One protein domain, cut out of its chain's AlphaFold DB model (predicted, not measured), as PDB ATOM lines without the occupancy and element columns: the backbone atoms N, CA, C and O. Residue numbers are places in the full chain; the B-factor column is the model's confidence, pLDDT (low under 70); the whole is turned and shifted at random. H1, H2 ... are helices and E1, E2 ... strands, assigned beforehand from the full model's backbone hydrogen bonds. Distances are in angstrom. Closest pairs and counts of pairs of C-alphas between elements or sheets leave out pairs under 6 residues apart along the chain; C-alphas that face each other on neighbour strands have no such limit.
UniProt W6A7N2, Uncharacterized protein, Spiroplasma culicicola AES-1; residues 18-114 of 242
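What this domain is: This is residues 18 to 114 of the 242 residues of an uncharacterized protein of Spiroplasma culicicola AES-1 (UniProt W6A7N2). A small two-stranded hairpin, E1 and E2, sits beside H2, one of a pair of helices, H2 and H3, that lie side by side and run opposite ways; the short H1 lies across the pair on the side away from the hairpin. The 97 printed residues hold three named helices and two named strands in the order H1 H2 E1 E2 H3, with the strands antiparallel. The class is mostly helix, though just 44 residues are in named elements. The whole is compact, with a radius of gyration of the C-alphas of 13.4 A and spans of 38 by 30 by 21 A.

How they stand to each other: E1, residues 57 to 60, and E2, residues 71 to 74, form a hairpin at 135 degrees; N 58 and O 73 are 2.8 A apart, within hydrogen-bond range, as are N 71 and O 60 at 2.9 A. The closest C-alphas of E1 and H2, residues 43 to 55, are those of Asp 58 and Lys 52, 5.5 A apart. H2 touches H3, residues 87 to 103, at a shallow tilt of 7 degrees, opposite ways; their closest C-alphas, Phe 55 and Leu 91, are 7.2 A apart. H1, residues 27 to 32, touches H3 about perpendicular at 88 degrees, closest at C-alphas Phe 28 and Tyr 94, 5.7 A. H1 only just touches H2, with 3 pairs of C-alphas within 8 A, closest at Trp 32 and Phe 50, 6.0 A; H2 does so with residues 46 to 50 alone. H1 is apart from both strands. Every O i to N i+4 pair is within hydrogen-bond range in H2 and H3, and 1 of 2 in H1.

Where its parts are: E1 measures 10.0 A and E2 10.1 A. H3 measures 24.1 A, H2 18.0 A and H1 9.2 A. C-alpha 27 begins H1 at (204.140, 153.244, 153.053), and C-alpha 103 ends H3 at (213.729, 167.239, 149.808).

The domain as a whole: The C-alphas of Gln 22 and Arg 76, the two farthest apart, are 39.8 A apart. The printed part has no cut. The link from E2 to H3, residues 75 to 86, is long. Mean pLDDT of the printed part is 74.3; residues 18 to 26, 36 to 37, 74 to 86 and 105 are under 70.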
ATOM      1  N   ILE A  18     221.993 154.665 148.032       42.38
ATOM      2  CA  ILE A  18     221.295 153.512 148.604       42.38
ATOM      3  C   ILE A  18     220.470 154.040 149.776       42.38
ATOM      4  O   ILE A  18     221.017 154.627 150.712       42.38
ATOM      5  N   ILE A  19     219.155 153.857 149.703       47.44
ATOM      6  CA  ILE A  19     218.211 154.385 150.686       47.44
ATOM      7  C   ILE A  19     218.260 153.493 151.925       47.44
ATOM      8  O   ILE A  19     217.902 152.317 151.871       47.44
ATOM      9  N   TYR A  20     218.655 154.059 153.062       41.75
ATOM     10  CA  TYR A  20     218.376 153.450 154.356       41.75
ATOM     11  C   TYR A  20     217.020 153.967 154.836       41.75
ATOM     12  O   TYR A  20     216.897 155.127 155.221       41.75
ATOM     13  N   HIS A  21     215.999 153.104 154.803       44.94
ATOM     14  CA  HIS A  21     214.678 153.355 155.389       44.94
ATOM     15  C   HIS A  21     214.786 153.433 156.922       44.94
ATOM     16  O   HIS A  21     214.420 152.496 157.633       44.94
ATOM     17  N   GLN A  22     215.355 154.509 157.457       41.78
ATOM     18  CA  GLN A  22     215.391 154.737 158.897       41.78
ATOM     19  C   GLN A  22     214.128 155.491 159.323       41.78
ATOM     20  O   GLN A  22     213.819 156.557 158.802       41.78
ATOM     21  N   SER A  23     213.417 154.894 160.286       44.03
ATOM     22  CA  SER A  23     212.153 155.309 160.920       44.03
ATOM     23  C   SER A  23     210.891 155.239 160.049       44.03
ATOM     24  O   SER A  23     210.389 156.252 159.593       44.03
ATOM     25  N   ILE A  24     210.357 154.012 159.928       43.00
ATOM     26  CA  ILE A  24     209.123 153.610 159.223       43.00
ATOM     27  C   ILE A  24     209.201 153.969 157.733       43.00
ATOM     28  O   ILE A  24     209.107 155.142 157.388       43.00
ATOM     29  N   PRO A  25     209.373 152.987 156.826       52.09
ATOM     30  CA  PRO A  25     209.219 153.258 155.405       52.09
ATOM     31  C   PRO A  25     207.874 153.949 155.230       52.09
ATOM     32  O   PRO A  25     206.855 153.386 155.632       52.09
ATOM     33  N   ASP A  26     207.873 155.181 154.723       62.69
ATOM     34  CA  ASP A  26     206.615 155.826 154.406       62.69
ATOM     35  C   ASP A  26     205.936 154.911 153.387       62.69
ATOM     36  O   ASP A  26     206.431 154.728 152.272       62.69
ATOM     37  N   GLN A  27     204.875 154.235 153.829       70.56
ATOM     38  CA  GLN A  27     204.140 153.244 153.053       70.56
ATOM     39  C   GLN A  27     203.766 153.834 151.687       70.56
ATOM     40  O   GLN A  27     203.806 153.138 150.675       70.56
ATOM     41  N   PHE A  28     203.525 155.147 151.650       77.88
ATOM     42  CA  PHE A  28     203.277 155.890 150.430       77.88
ATOM     43  C   PHE A  28     204.463 155.872 149.456       77.88
ATOM     44  O   PHE A  28     204.223 155.705 148.266       77.88
ATOM     45  N   VAL A  29     205.720 155.981 149.908       77.69
ATOM     46  CA  VAL A  29     206.911 155.871 149.036       77.69
ATOM     47  C   VAL A  29     207.066 154.458 148.488       77.69
ATOM     48  O   VAL A  29     207.294 154.288 147.291       77.69
ATOM     49  N   LEU A  30     206.905 153.440 149.337       79.06
ATOM     50  CA  LEU A  30     207.092 152.040 148.934       79.06
ATOM     51  C   LEU A  30     206.106 151.577 147.857       79.06
ATOM     52  O   LEU A  30     206.407 150.674 147.074       79.06
ATOM     53  N   GLU A  31     204.919 152.174 147.810       81.69
ATOM     54  CA  GLU A  31     203.881 151.783 146.861       81.69
ATOM     55  C   GLU A  31     204.172 152.228 145.423       81.69
ATOM     56  O   GLU A  31     203.750 151.550 144.480       81.69
ATOM     57  N   TRP A  32     204.934 153.311 145.234       82.81
ATOM     58  CA  TRP A  32     205.333 153.779 143.901       82.81
ATOM     59  C   TRP A  32     206.819 153.562 143.586       82.81
ATOM     60  O   TRP A  32     207.150 153.385 142.412       82.81
ATOM     61  N   GLN A  33     207.697 153.496 144.592       80.44
ATOM     62  CA  GLN A  33     209.126 153.215 144.434       80.44
ATOM     63  C   GLN A  33     209.464 151.806 144.936       80.44
ATOM     64  O   GLN A  33     209.700 151.574 146.119       80.44
ATOM     65  N   LYS A  34     209.515 150.852 144.000       72.75
ATOM     66  CA  LYS A  34     209.809 149.433 144.286       72.75
ATOM     67  C   LYS A  34     211.304 149.110 144.348       72.75
ATOM     68  O   LYS A  34     211.684 148.029 144.787       72.75
ATOM     69  N   GLU A  35     212.146 150.013 143.857       71.19
ATOM     70  CA  GLU A  35     213.594 149.833 143.773       71.19
ATOM     71  C   GLU A  35     214.290 150.442 144.994       71.19
ATOM     72  O   GLU A  35     213.889 151.480 145.509       71.19
ATOM     73  N   THR A  36     215.384 149.820 145.437       64.69
ATOM     74  CA  THR A  36     216.167 150.269 146.606       64.69
ATOM     75  C   THR A  36     217.083 151.463 146.316       64.69
ATOM     76  O   THR A  36     217.808 151.927 147.199       64.69
ATOM     77  N   LYS A  37     217.115 151.918 145.060       68.25
ATOM     78  CA  LYS A  37     217.913 153.043 144.570       68.25
ATOM     79  C   LYS A  37     216.958 154.067 143.981       68.25
ATOM     80  O   LYS A  37     216.041 153.679 143.261       68.25
ATOM     81  N   PHE A  38     217.180 155.338 144.293       70.12
ATOM     82  CA  PHE A  38     216.402 156.438 143.744       70.12
ATOM     83  C   PHE A  38     217.290 157.362 142.918       70.12
ATOM     84  O   PHE A  38     218.357 157.765 143.380       70.12
ATOM     85  N   ASP A  39     216.852 157.685 141.705       75.12
ATOM     86  CA  ASP A  39     217.490 158.678 140.839       75.12
ATOM     87  C   ASP A  39     216.572 159.892 140.671       75.12
ATOM     88  O   ASP A  39     215.568 159.855 139.956       75.12
ATOM     89  N   LEU A  40     216.972 161.000 141.296       71.25
ATOM     90  CA  LEU A  40     216.289 162.298 141.264       71.25
ATOM     91  C   LEU A  40     215.930 162.775 139.851       71.25
ATOM     92  O   LEU A  40     214.933 163.476 139.675       71.25
ATOM     93  N   ASN A  41     216.725 162.413 138.841       71.75
ATOM     94  CA  ASN A  41     216.544 162.916 137.482       71.75
ATOM     95  C   ASN A  41     215.504 162.139 136.677       71.75
ATOM     96  O   ASN A  41     215.045 162.647 135.654       71.75
ATOM     97  N   CYS A  42     215.151 160.917 137.080       76.88
ATOM     98  CA  CYS A  42     214.253 160.073 136.292       76.88
ATOM     99  C   CYS A  42     213.109 159.452 137.099       76.88
ATOM    100  O   CYS A  42     212.034 159.224 136.542       76.88
ATOM    101  N   ASP A  43     213.259 159.266 138.410       79.12
ATOM    102  CA  ASP A  43     212.257 158.569 139.218       79.12
ATOM    103  C   ASP A  43     210.999 159.401 139.492       79.12
ATOM    104  O   ASP A  43     209.944 158.839 139.798       79.12
ATOM    105  N   TYR A  44     211.030 160.716 139.244       84.62
ATOM    106  CA  TYR A  44     209.799 161.508 139.182       84.62
ATOM    107  C   TYR A  44     208.829 160.965 138.119       84.62
ATOM    108  O   TYR A  44     207.615 161.028 138.297       84.62
ATOM    109  N   GLN A  45     209.333 160.377 137.024       86.75
ATOM    110  CA  GLN A  45     208.492 159.786 135.981       86.75
ATOM    111  C   GLN A  45     207.777 158.532 136.489       86.75
ATOM    112  O   GLN A  45     206.624 158.295 136.123       86.75
ATOM    113  N   LYS A  46     208.428 157.754 137.367       88.06
ATOM    114  CA  LYS A  46     207.805 156.604 138.039       88.06
ATOM    115  C   LYS A  46     206.654 157.077 138.927       88.06
ATOM    116  O   LYS A  46     205.558 156.526 138.831       88.06
ATOM    117  N   PHE A  47     206.868 158.146 139.696       89.06
ATOM    118  CA  PHE A  47     205.819 158.762 140.510       89.06
ATOM    119  C   PHE A  47     204.650 159.287 139.661       89.06
ATOM    120  O   PHE A  47     203.496 158.957 139.927       89.06
ATOM    121  N   LEU A  48     204.922 160.035 138.587       89.75
ATOM    122  CA  LEU A  48     203.873 160.553 137.699       89.75
ATOM    123  C   LEU A  48     203.074 159.432 137.024       89.75
ATOM    124  O   LEU A  48     201.849 159.504 136.936       89.75
ATOM    125  N   LYS A  49     203.746 158.356 136.599       88.94
ATOM    126  CA  LYS A  49     203.082 157.169 136.048       88.94
ATOM    127  C   LYS A  49     202.203 156.479 137.092       88.94
ATOM    128  O   LYS A  49     201.085 156.081 136.771       88.94
ATOM    129  N   PHE A  50     202.678 156.364 138.332       90.00
ATOM    130  CA  PHE A  50     201.885 155.847 139.448       90.00
ATOM    131  C   PHE A  50     200.632 156.698 139.690       90.00
ATOM    132  O   PHE A  50     199.536 156.142 139.792       90.00
ATOM    133  N   VAL A  51     200.770 158.027 139.720       87.50
ATOM    134  CA  VAL A  51     199.643 158.951 139.910       87.50
ATOM    135  C   VAL A  51     198.626 158.809 138.778       87.50
ATOM    136  O   VAL A  51     197.430 158.677 139.038       87.50
ATOM    137  N   LYS A  52     199.090 158.737 137.529       85.56
ATOM    138  CA  LYS A  52     198.219 158.544 136.368       85.56
ATOM    139  C   LYS A  52     197.425 157.241 136.441       85.56
ATOM    140  O   LYS A  52     196.227 157.256 136.200       85.56
ATOM    141  N   ILE A  53     198.054 156.130 136.825       85.25
ATOM    142  CA  ILE A  53     197.381 154.823 136.909       85.25
ATOM    143  C   ILE A  53     196.377 154.767 138.071       85.25
ATOM    144  O   ILE A  53     195.274 154.260 137.897       85.25
ATOM    145  N   ASN A  54     196.741 155.273 139.253       83.69
ATOM    146  CA  ASN A  54     195.945 155.073 140.475       83.69
ATOM    147  C   ASN A  54     194.918 156.183 140.736       83.69
ATOM    148  O   ASN A  54     193.929 155.962 141.437       83.69
ATOM    149  N   PHE A  55     195.148 157.376 140.188       79.06
ATOM    150  CA  PHE A  55     194.325 158.564 140.434       79.06
ATOM    151  C   PHE A  55     193.760 159.186 139.158       79.06
ATOM    152  O   PHE A  55     192.962 160.115 139.258       79.06
ATOM    153  N   ASN A  56     194.156 158.689 137.981       77.06
ATOM    154  CA  ASN A  56     193.775 159.222 136.673       77.06
ATOM    155  C   ASN A  56     194.037 160.733 136.518       77.06
ATOM    156  O   ASN A  56     193.280 161.470 135.886       77.06
ATOM    157  N   VAL A  57     195.126 161.195 137.134       79.31
ATOM    158  CA  VAL A  57     195.593 162.582 137.081       79.31
ATOM    159  C   VAL A  57     196.894 162.601 136.290       79.31
ATOM    160  O   VAL A  57     197.804 161.822 136.568       79.31
ATOM    161  N   ASP A  58     196.986 163.489 135.305       83.94
ATOM    162  CA  ASP A  58     198.218 163.727 134.556       83.94
ATOM    163  C   ASP A  58     198.954 164.958 135.089       83.94
ATOM    164  O   ASP A  58     198.409 165.781 135.836       83.94
ATOM    165  N   PHE A  59     200.199 165.115 134.658       85.75
ATOM    166  CA  PHE A  59     201.021 166.261 135.006       85.75
ATOM    167  C   PHE A  59     201.531 166.951 133.751       85.75
ATOM    168  O   PHE A  59     202.240 166.370 132.929       85.75
ATOM    169  N   LYS A  60     201.167 168.222 133.599       85.88
ATOM    170  CA  LYS A  60     201.622 169.053 132.491       85.88
ATOM    171  C   LYS A  60     202.810 169.887 132.943       85.88
ATOM    172  O   LYS A  60     202.664 170.773 133.782       85.88
ATOM    173  N   PHE A  61     203.960 169.644 132.332       86.06
ATOM    174  CA  PHE A  61     205.132 170.498 132.482       86.06
ATOM    175  C   PHE A  61     204.897 171.834 131.772       86.06
ATOM    176  O   PHE A  61     204.509 171.860 130.602       86.06
ATOM    177  N   GLU A  62     205.127 172.942 132.472       82.94
ATOM    178  CA  GLU A  62     205.234 174.268 131.843       82.94
ATOM    179  C   GLU A  62     206.680 174.557 131.417       82.94
ATOM    180  O   GLU A  62     206.914 175.259 130.438       82.94
ATOM    181  N   ASP A  63     207.642 173.939 132.102       78.88
ATOM    182  CA  ASP A  63     209.065 173.935 131.782       78.88
ATOM    183  C   ASP A  63     209.559 172.475 131.821       78.88
ATOM    184  O   ASP A  63     209.461 171.838 132.873       78.88
ATOM    185  N   PRO A  64     210.084 171.907 130.718       75.75
ATOM    186  CA  PRO A  64     210.537 170.513 130.674       75.75
ATOM    187  C   PRO A  64     211.641 170.171 131.681       75.75
ATOM    188  O   PRO A  64     211.894 168.995 131.931       75.75
ATOM    189  N   LYS A  65     212.331 171.182 132.224       75.50
ATOM    190  CA  LYS A  65     213.451 171.010 133.158       75.50
ATOM    191  C   LYS A  65     213.076 171.256 134.619       75.50
ATOM    192  O   LYS A  65     213.949 171.146 135.473       75.50
ATOM    193  N   SER A  66     211.824 171.609 134.915       80.88
ATOM    194  CA  SER A  66     211.396 171.944 136.275       80.88
ATOM    195  C   SER A  66     210.029 171.353 136.585       80.88
ATOM    196  O   SER A  66     209.014 171.697 135.975       80.88
ATOM    197  N   ILE A  67     210.010 170.465 137.576       84.50
ATOM    198  CA  ILE A  67     208.784 169.827 138.041       84.50
ATOM    199  C   ILE A  67     207.968 170.775 138.920       84.50
ATOM    200  O   ILE A  67     206.742 170.716 138.897       84.50
ATOM    201  N   SER A  68     208.615 171.711 139.622       84.06
ATOM    202  CA  SER A  68     207.924 172.703 140.461       84.06
ATOM    203  C   SER A  68     207.065 173.687 139.677       84.06
ATOM    204  O   SER A  68     206.083 174.199 140.215       84.06
ATOM    205  N   LYS A  69     207.387 173.923 138.402       83.88
ATOM    206  CA  LYS A  69     206.601 174.781 137.503       83.88
ATOM    207  C   LYS A  69     205.477 174.054 136.770       83.88
ATOM    208  O   LYS A  69     204.764 174.673 135.990       83.88
ATOM    209  N   GLY A  70     205.338 172.743 136.935       84.50
ATOM    210  CA  GLY A  70     204.256 172.021 136.280       84.50
ATOM    211  C   GLY A  70     202.901 172.240 136.952       84.50
ATOM    212  O   GLY A  70     202.765 172.947 137.950       84.50
ATOM    213  N   LYS A  71     201.872 171.600 136.402       84.38
ATOM    214  CA  LYS A  71     200.527 171.591 136.979       84.38
ATOM    215  C   LYS A  71     199.825 170.263 136.768       84.38
ATOM    216  O   LYS A  71     199.966 169.622 135.728       84.38
ATOM    217  N   TRP A  72     199.009 169.896 137.744       84.00
ATOM    218  CA  TRP A  72     198.123 168.741 137.661       84.00
ATOM    219  C   TRP A  72     196.985 169.018 136.679       84.00
ATOM    220  O   TRP A  72     196.358 170.078 136.720       84.00
ATOM    221  N   VAL A  73     196.720 168.074 135.778       78.44
ATOM    222  CA  VAL A  73     195.668 168.177 134.760       78.44
ATOM    223  C   VAL A  73     194.872 166.877 134.695       78.44
ATOM    224  O   VAL A  73     195.392 165.801 134.971       78.44
ATOM    225  N   SER A  74     193.592 166.972 134.345       67.81
ATOM    226  CA  SER A  74     192.768 165.780 134.131       67.81
ATOM    227  C   SER A  74     193.144 165.119 132.808       67.81
ATOM    228  O   SER A  74     193.388 165.812 131.816       67.81
ATOM    229  N   THR A  75     193.146 163.789 132.769       65.56
ATOM    230  CA  THR A  75     193.193 163.037 131.507       65.56
ATOM    231  C   THR A  75     191.801 163.008 130.855       65.56
ATOM    232  O   THR A  75     190.785 163.274 131.502       65.56
ATOM    233  N   ARG A  76     191.751 162.675 129.554       56.31
ATOM    234  CA  ARG A  76     190.501 162.444 128.801       56.31
ATOM    235  C   ARG A  76     189.784 161.147 129.200       56.31
ATOM    236  O   ARG A  76     188.610 160.997 128.895       56.31
ATOM    237  N   GLU A  77     190.478 160.233 129.877       56.56
ATOM    238  CA  GLU A  77     189.967 158.916 130.285       56.56
ATOM    239  C   GLU A  77     189.148 158.964 131.585       56.56
ATOM    240  O   GLU A  77     188.914 157.932 132.190       56.56
ATOM    241  N   ASN A  78     188.706 160.155 132.008       52.34
ATOM    242  CA  ASN A  78     187.622 160.388 132.964       52.34
ATOM    243  C   ASN A  78     187.545 159.417 134.153       52.34
ATOM    244  O   ASN A  78     186.737 158.500 134.164       52.34
ATOM    245  N   ASP A  79     188.324 159.690 135.204       51.03
ATOM    246  CA  ASP A  79     188.034 159.166 136.549       51.03
ATOM    247  C   ASP A  79     188.518 160.071 137.700       51.03
ATOM    248  O   ASP A  79     188.559 159.665 138.861       51.03
ATOM    249  N   ILE A  80     188.768 161.360 137.428       44.69
ATOM    250  CA  ILE A  80     188.696 162.390 138.487       44.69
ATOM    251  C   ILE A  80     187.229 162.669 138.869       44.69
ATOM    252  O   ILE A  80     186.952 163.130 139.976       44.69
ATOM    253  N   MET A  81     186.273 162.293 138.009       47.56
ATOM    254  CA  MET A  81     184.829 162.392 138.267       47.56
ATOM    255  C   MET A  81     184.349 161.595 139.491       47.56
ATOM    256  O   MET A  81     183.251 161.848 139.985       47.56
ATOM    257  N   LEU A  82     185.179 160.681 140.006       48.91
ATOM    258  CA  LEU A  82     184.926 159.874 141.200       48.91
ATOM    259  C   LEU A  82     185.972 160.088 142.302       48.91
ATOM    260  O   LEU A  82     186.131 159.224 143.171       48.91
ATOM    261  N   MET A  83     186.697 161.214 142.316       51.88
ATOM    262  CA  MET A  83     187.414 161.594 143.532       51.88
ATOM    263  C   MET A  83     186.401 162.004 144.601       51.88
ATOM    264  O   MET A  83     186.147 163.180 144.853       51.88
ATOM    265  N   GLU A  84     185.842 160.995 145.271       57.53
ATOM    266  CA  GLU A  84     185.375 161.138 146.640       57.53
ATOM    267  C   GLU A  84     186.430 161.926 147.425       57.53
ATOM    268  O   GLU A  84     187.632 161.770 147.187       57.53
ATOM    269  N   THR A  85     186.004 162.690 148.431       63.78
ATOM    270  CA  THR A  85     186.861 163.488 149.337       63.78
ATOM    271  C   THR A  85     187.925 162.669 150.101       63.78
ATOM    272  O   THR A  85     188.563 163.160 151.034       63.78
ATOM    273  N   ARG A  86     188.051 161.378 149.791       67.94
ATOM    274  CA  ARG A  86     189.064 160.445 150.272       67.94
ATOM    275  C   ARG A  86     190.207 160.274 149.267       67.94
ATOM    276  O   ARG A  86     191.355 160.264 149.700       67.94
ATOM    277  N   LYS A  87     189.933 160.180 147.958       74.25
ATOM    278  CA  LYS A  87     190.969 159.979 146.923       74.25
ATOM    279  C   LYS A  87     191.835 161.223 146.719       74.25
ATOM    280  O   LYS A  87     193.036 161.091 146.520       74.25
ATOM    281  N   ASP A  88     191.259 162.417 146.833       73.75
ATOM    282  CA  ASP A  88     191.997 163.688 146.774       73.75
ATOM    283  C   ASP A  88     192.944 163.854 147.975       73.75
ATOM    284  O   ASP A  88     194.099 164.247 147.819       73.75
ATOM    285  N   LYS A  89     192.476 163.515 149.183       77.75
ATOM    286  CA  LYS A  89     193.292 163.509 150.402       77.75
ATOM    287  C   LYS A  89     194.427 162.505 150.285       77.75
ATOM    288  O   LYS A  89     195.549 162.828 150.665       77.75
ATOM    289  N   LEU A  90     194.132 161.332 149.735       83.81
ATOM    290  CA  LEU A  90     195.111 160.284 149.504       83.81
ATOM    291  C   LEU A  90     196.170 160.727 148.479       83.81
ATOM    292  O   LEU A  90     197.360 160.637 148.760       83.81
ATOM    293  N   LEU A  91     195.768 161.322 147.350       85.88
ATOM    294  CA  LEU A  91     196.703 161.900 146.377       85.88
ATOM    295  C   LEU A  91     197.600 162.974 147.014       85.88
ATOM    296  O   LEU A  91     198.814 162.972 146.817       85.88
ATOM    297  N   CYS A  92     197.028 163.868 147.826       84.00
ATOM    298  CA  CYS A  92     197.802 164.860 148.574       84.00
ATOM    299  C   CYS A  92     198.841 164.220 149.509       84.00
ATOM    300  O   CYS A  92     199.919 164.790 149.681       84.00
ATOM    301  N   GLN A  93     198.534 163.067 150.114       85.38
ATOM    302  CA  GLN A  93     199.478 162.330 150.958       85.38
ATOM    303  C   GLN A  93     200.639 161.768 150.137       85.38
ATOM    304  O   GLN A  93     201.782 161.990 150.526       85.38
ATOM    305  N   TYR A  94     200.385 161.162 148.972       88.62
ATOM    306  CA  TYR A  94     201.461 160.700 148.083       88.62
ATOM    307  C   TYR A  94     202.346 161.843 147.580       88.62
ATOM    308  O   TYR A  94     203.564 161.709 147.577       88.62
ATOM    309  N   ILE A  95     201.764 162.984 147.190       88.25
ATOM    310  CA  ILE A  95     202.548 164.153 146.745       88.25
ATOM    311  C   ILE A  95     203.402 164.695 147.890       88.25
ATOM    312  O   ILE A  95     204.561 165.053 147.688       88.25
ATOM    313  N   LYS A  96     202.841 164.757 149.104       86.75
ATOM    314  CA  LYS A  96     203.596 165.170 150.288       86.75
ATOM    315  C   LYS A  96     204.751 164.206 150.554       86.75
ATOM    316  O   LYS A  96     205.874 164.663 150.691       86.75
ATOM    317  N   SER A  97     204.470 162.910 150.556       84.94
ATOM    318  CA  SER A  97     205.453 161.846 150.751       84.94
ATOM    319  C   SER A  97     206.596 161.923 149.731       84.94
ATOM    320  O   SER A  97     207.764 161.939 150.108       84.94
ATOM    321  N   TYR A  98     206.268 162.100 148.446       86.31
ATOM    322  CA  TYR A  98     207.249 162.334 147.383       86.31
ATOM    323  C   TYR A  98     208.116 163.571 147.657       86.31
ATOM    324  O   TYR A  98     209.338 163.507 147.557       86.31
ATOM    325  N   ASN A  99     207.500 164.698 148.020       86.56
ATOM    326  CA  ASN A  99     208.220 165.945 148.277       86.56
ATOM    327  C   ASN A  99     209.118 165.854 149.511       86.56
ATOM    328  O   ASN A  99     210.258 166.309 149.460       86.56
ATOM    329  N   ASP A 100     208.622 165.261 150.596       83.00
ATOM    330  CA  ASP A 100     209.392 165.035 151.818       83.00
ATOM    331  C   ASP A 100     210.611 164.153 151.494       83.00
ATOM    332  O   ASP A 100     211.735 164.473 151.880       83.00
ATOM    333  N   TYR A 101     210.413 163.119 150.676       78.12
ATOM    334  CA  TYR A 101     211.462 162.209 150.233       78.12
ATOM    335  C   TYR A 101     212.528 162.885 149.344       78.12
ATOM    336  O   TYR A 101     213.720 162.803 149.634       78.12
ATOM    337  N   VAL A 102     212.121 163.624 148.310       78.88
ATOM    338  CA  VAL A 102     213.034 164.327 147.382       78.88
ATOM    339  C   VAL A 102     213.738 165.525 148.036       78.88
ATOM    340  O   VAL A 102     214.839 165.909 147.627       78.88
ATOM    341  N   SER A 103     213.141 166.110 149.079       79.25
ATOM    342  CA  SER A 103     213.729 167.239 149.808       79.25
ATOM    343  C   SER A 103     215.029 166.891 150.542       79.25
ATOM    344  O   SER A 103     215.854 167.786 150.739       79.25
ATOM    345  N   ILE A 104     215.245 165.612 150.885       76.12
ATOM    346  CA  ILE A 104     216.467 165.120 151.546       76.12
ATOM    347  C   ILE A 104     217.706 165.477 150.713       76.12
ATOM    348  O   ILE A 104     218.688 165.988 151.251       76.12
ATOM    349  N   ASP A 105     217.609 165.322 149.392       67.38
ATOM    350  CA  ASP A 105     218.682 165.628 148.442       67.38
ATOM    351  C   ASP A 105     218.531 167.015 147.790       67.38
ATOM    352  O   ASP A 105     219.179 167.318 146.787       67.38
ATOM    353  N   LYS A 106     217.683 167.885 148.361       76.38
ATOM    354  CA  LYS A 106     217.368 169.230 147.836       76.38
ATOM    355  C   LYS A 106     216.862 169.214 146.385       76.38
ATOM    356  O   LYS A 106     217.149 170.137 145.622       76.38
ATOM    357  N   GLY A 107     216.126 168.170 146.000       72.81
ATOM    358  CA  GLY A 107     215.524 168.083 144.673       72.81
ATOM    359  C   GLY A 107     214.359 169.056 144.470       72.81
ATOM    360  O   GLY A 107     213.848 169.666 145.412       72.81
ATOM    361  N   ASP A 108     213.941 169.203 143.212       80.25
ATOM    362  CA  ASP A 108     212.836 170.086 142.829       80.25
ATOM    363  C   ASP A 108     211.488 169.509 143.303       80.25
ATOM    364  O   ASP A 108     211.185 168.332 143.090       80.25
ATOM    365  N   LEU A 109     210.684 170.334 143.979       85.81
ATOM    366  CA  LEU A 109     209.465 169.890 144.659       85.81
ATOM    367  C   LEU A 109     208.256 169.975 143.739       85.81
ATOM    368  O   LEU A 109     208.033 170.974 143.061       85.81
ATOM    369  N   MET A 110     207.411 168.954 143.774       87.19
ATOM    370  CA  MET A 110     206.189 168.916 142.989       87.19
ATOM    371  C   MET A 110     205.128 169.851 143.595       87.19
ATOM    372  O   MET A 110     204.956 169.879 144.823       87.19
ATOM    373  N   PRO A 111     204.373 170.605 142.777       85.50
ATOM    374  CA  PRO A 111     203.299 171.447 143.282       85.50
ATOM    375  C   PRO A 111     202.239 170.597 143.985       85.50
ATOM    376  O   PRO A 111     201.900 169.486 143.568       85.50
ATOM    377  N   ARG A 112     201.680 171.136 145.069       83.19
ATOM    378  CA  ARG A 112     200.604 170.470 145.810       83.19
ATOM    379  C   ARG A 112     199.336 170.402 144.965       83.19
ATOM    380  O   ARG A 112     199.042 171.307 144.190       83.19
ATOM    381  N   PHE A 113     198.527 169.376 145.200       77.50
ATOM    382  CA  PHE A 113     197.176 169.307 144.656       77.50
ATOM    383  C   PHE A 113     196.240 170.217 145.476       77.50
ATOM    384  O   PHE A 113     195.818 169.879 146.587       77.50
ATOM    385  N   THR A 114     195.991 171.437 144.991       70.94
ATOM    386  CA  THR A 114     195.319 172.493 145.772       70.94
ATOM    387  C   THR A 114     193.790 172.381 145.749       70.94
ATOM    388  O   THR A 114     193.191 171.630 144.977       70.94
TER     389      THR A 114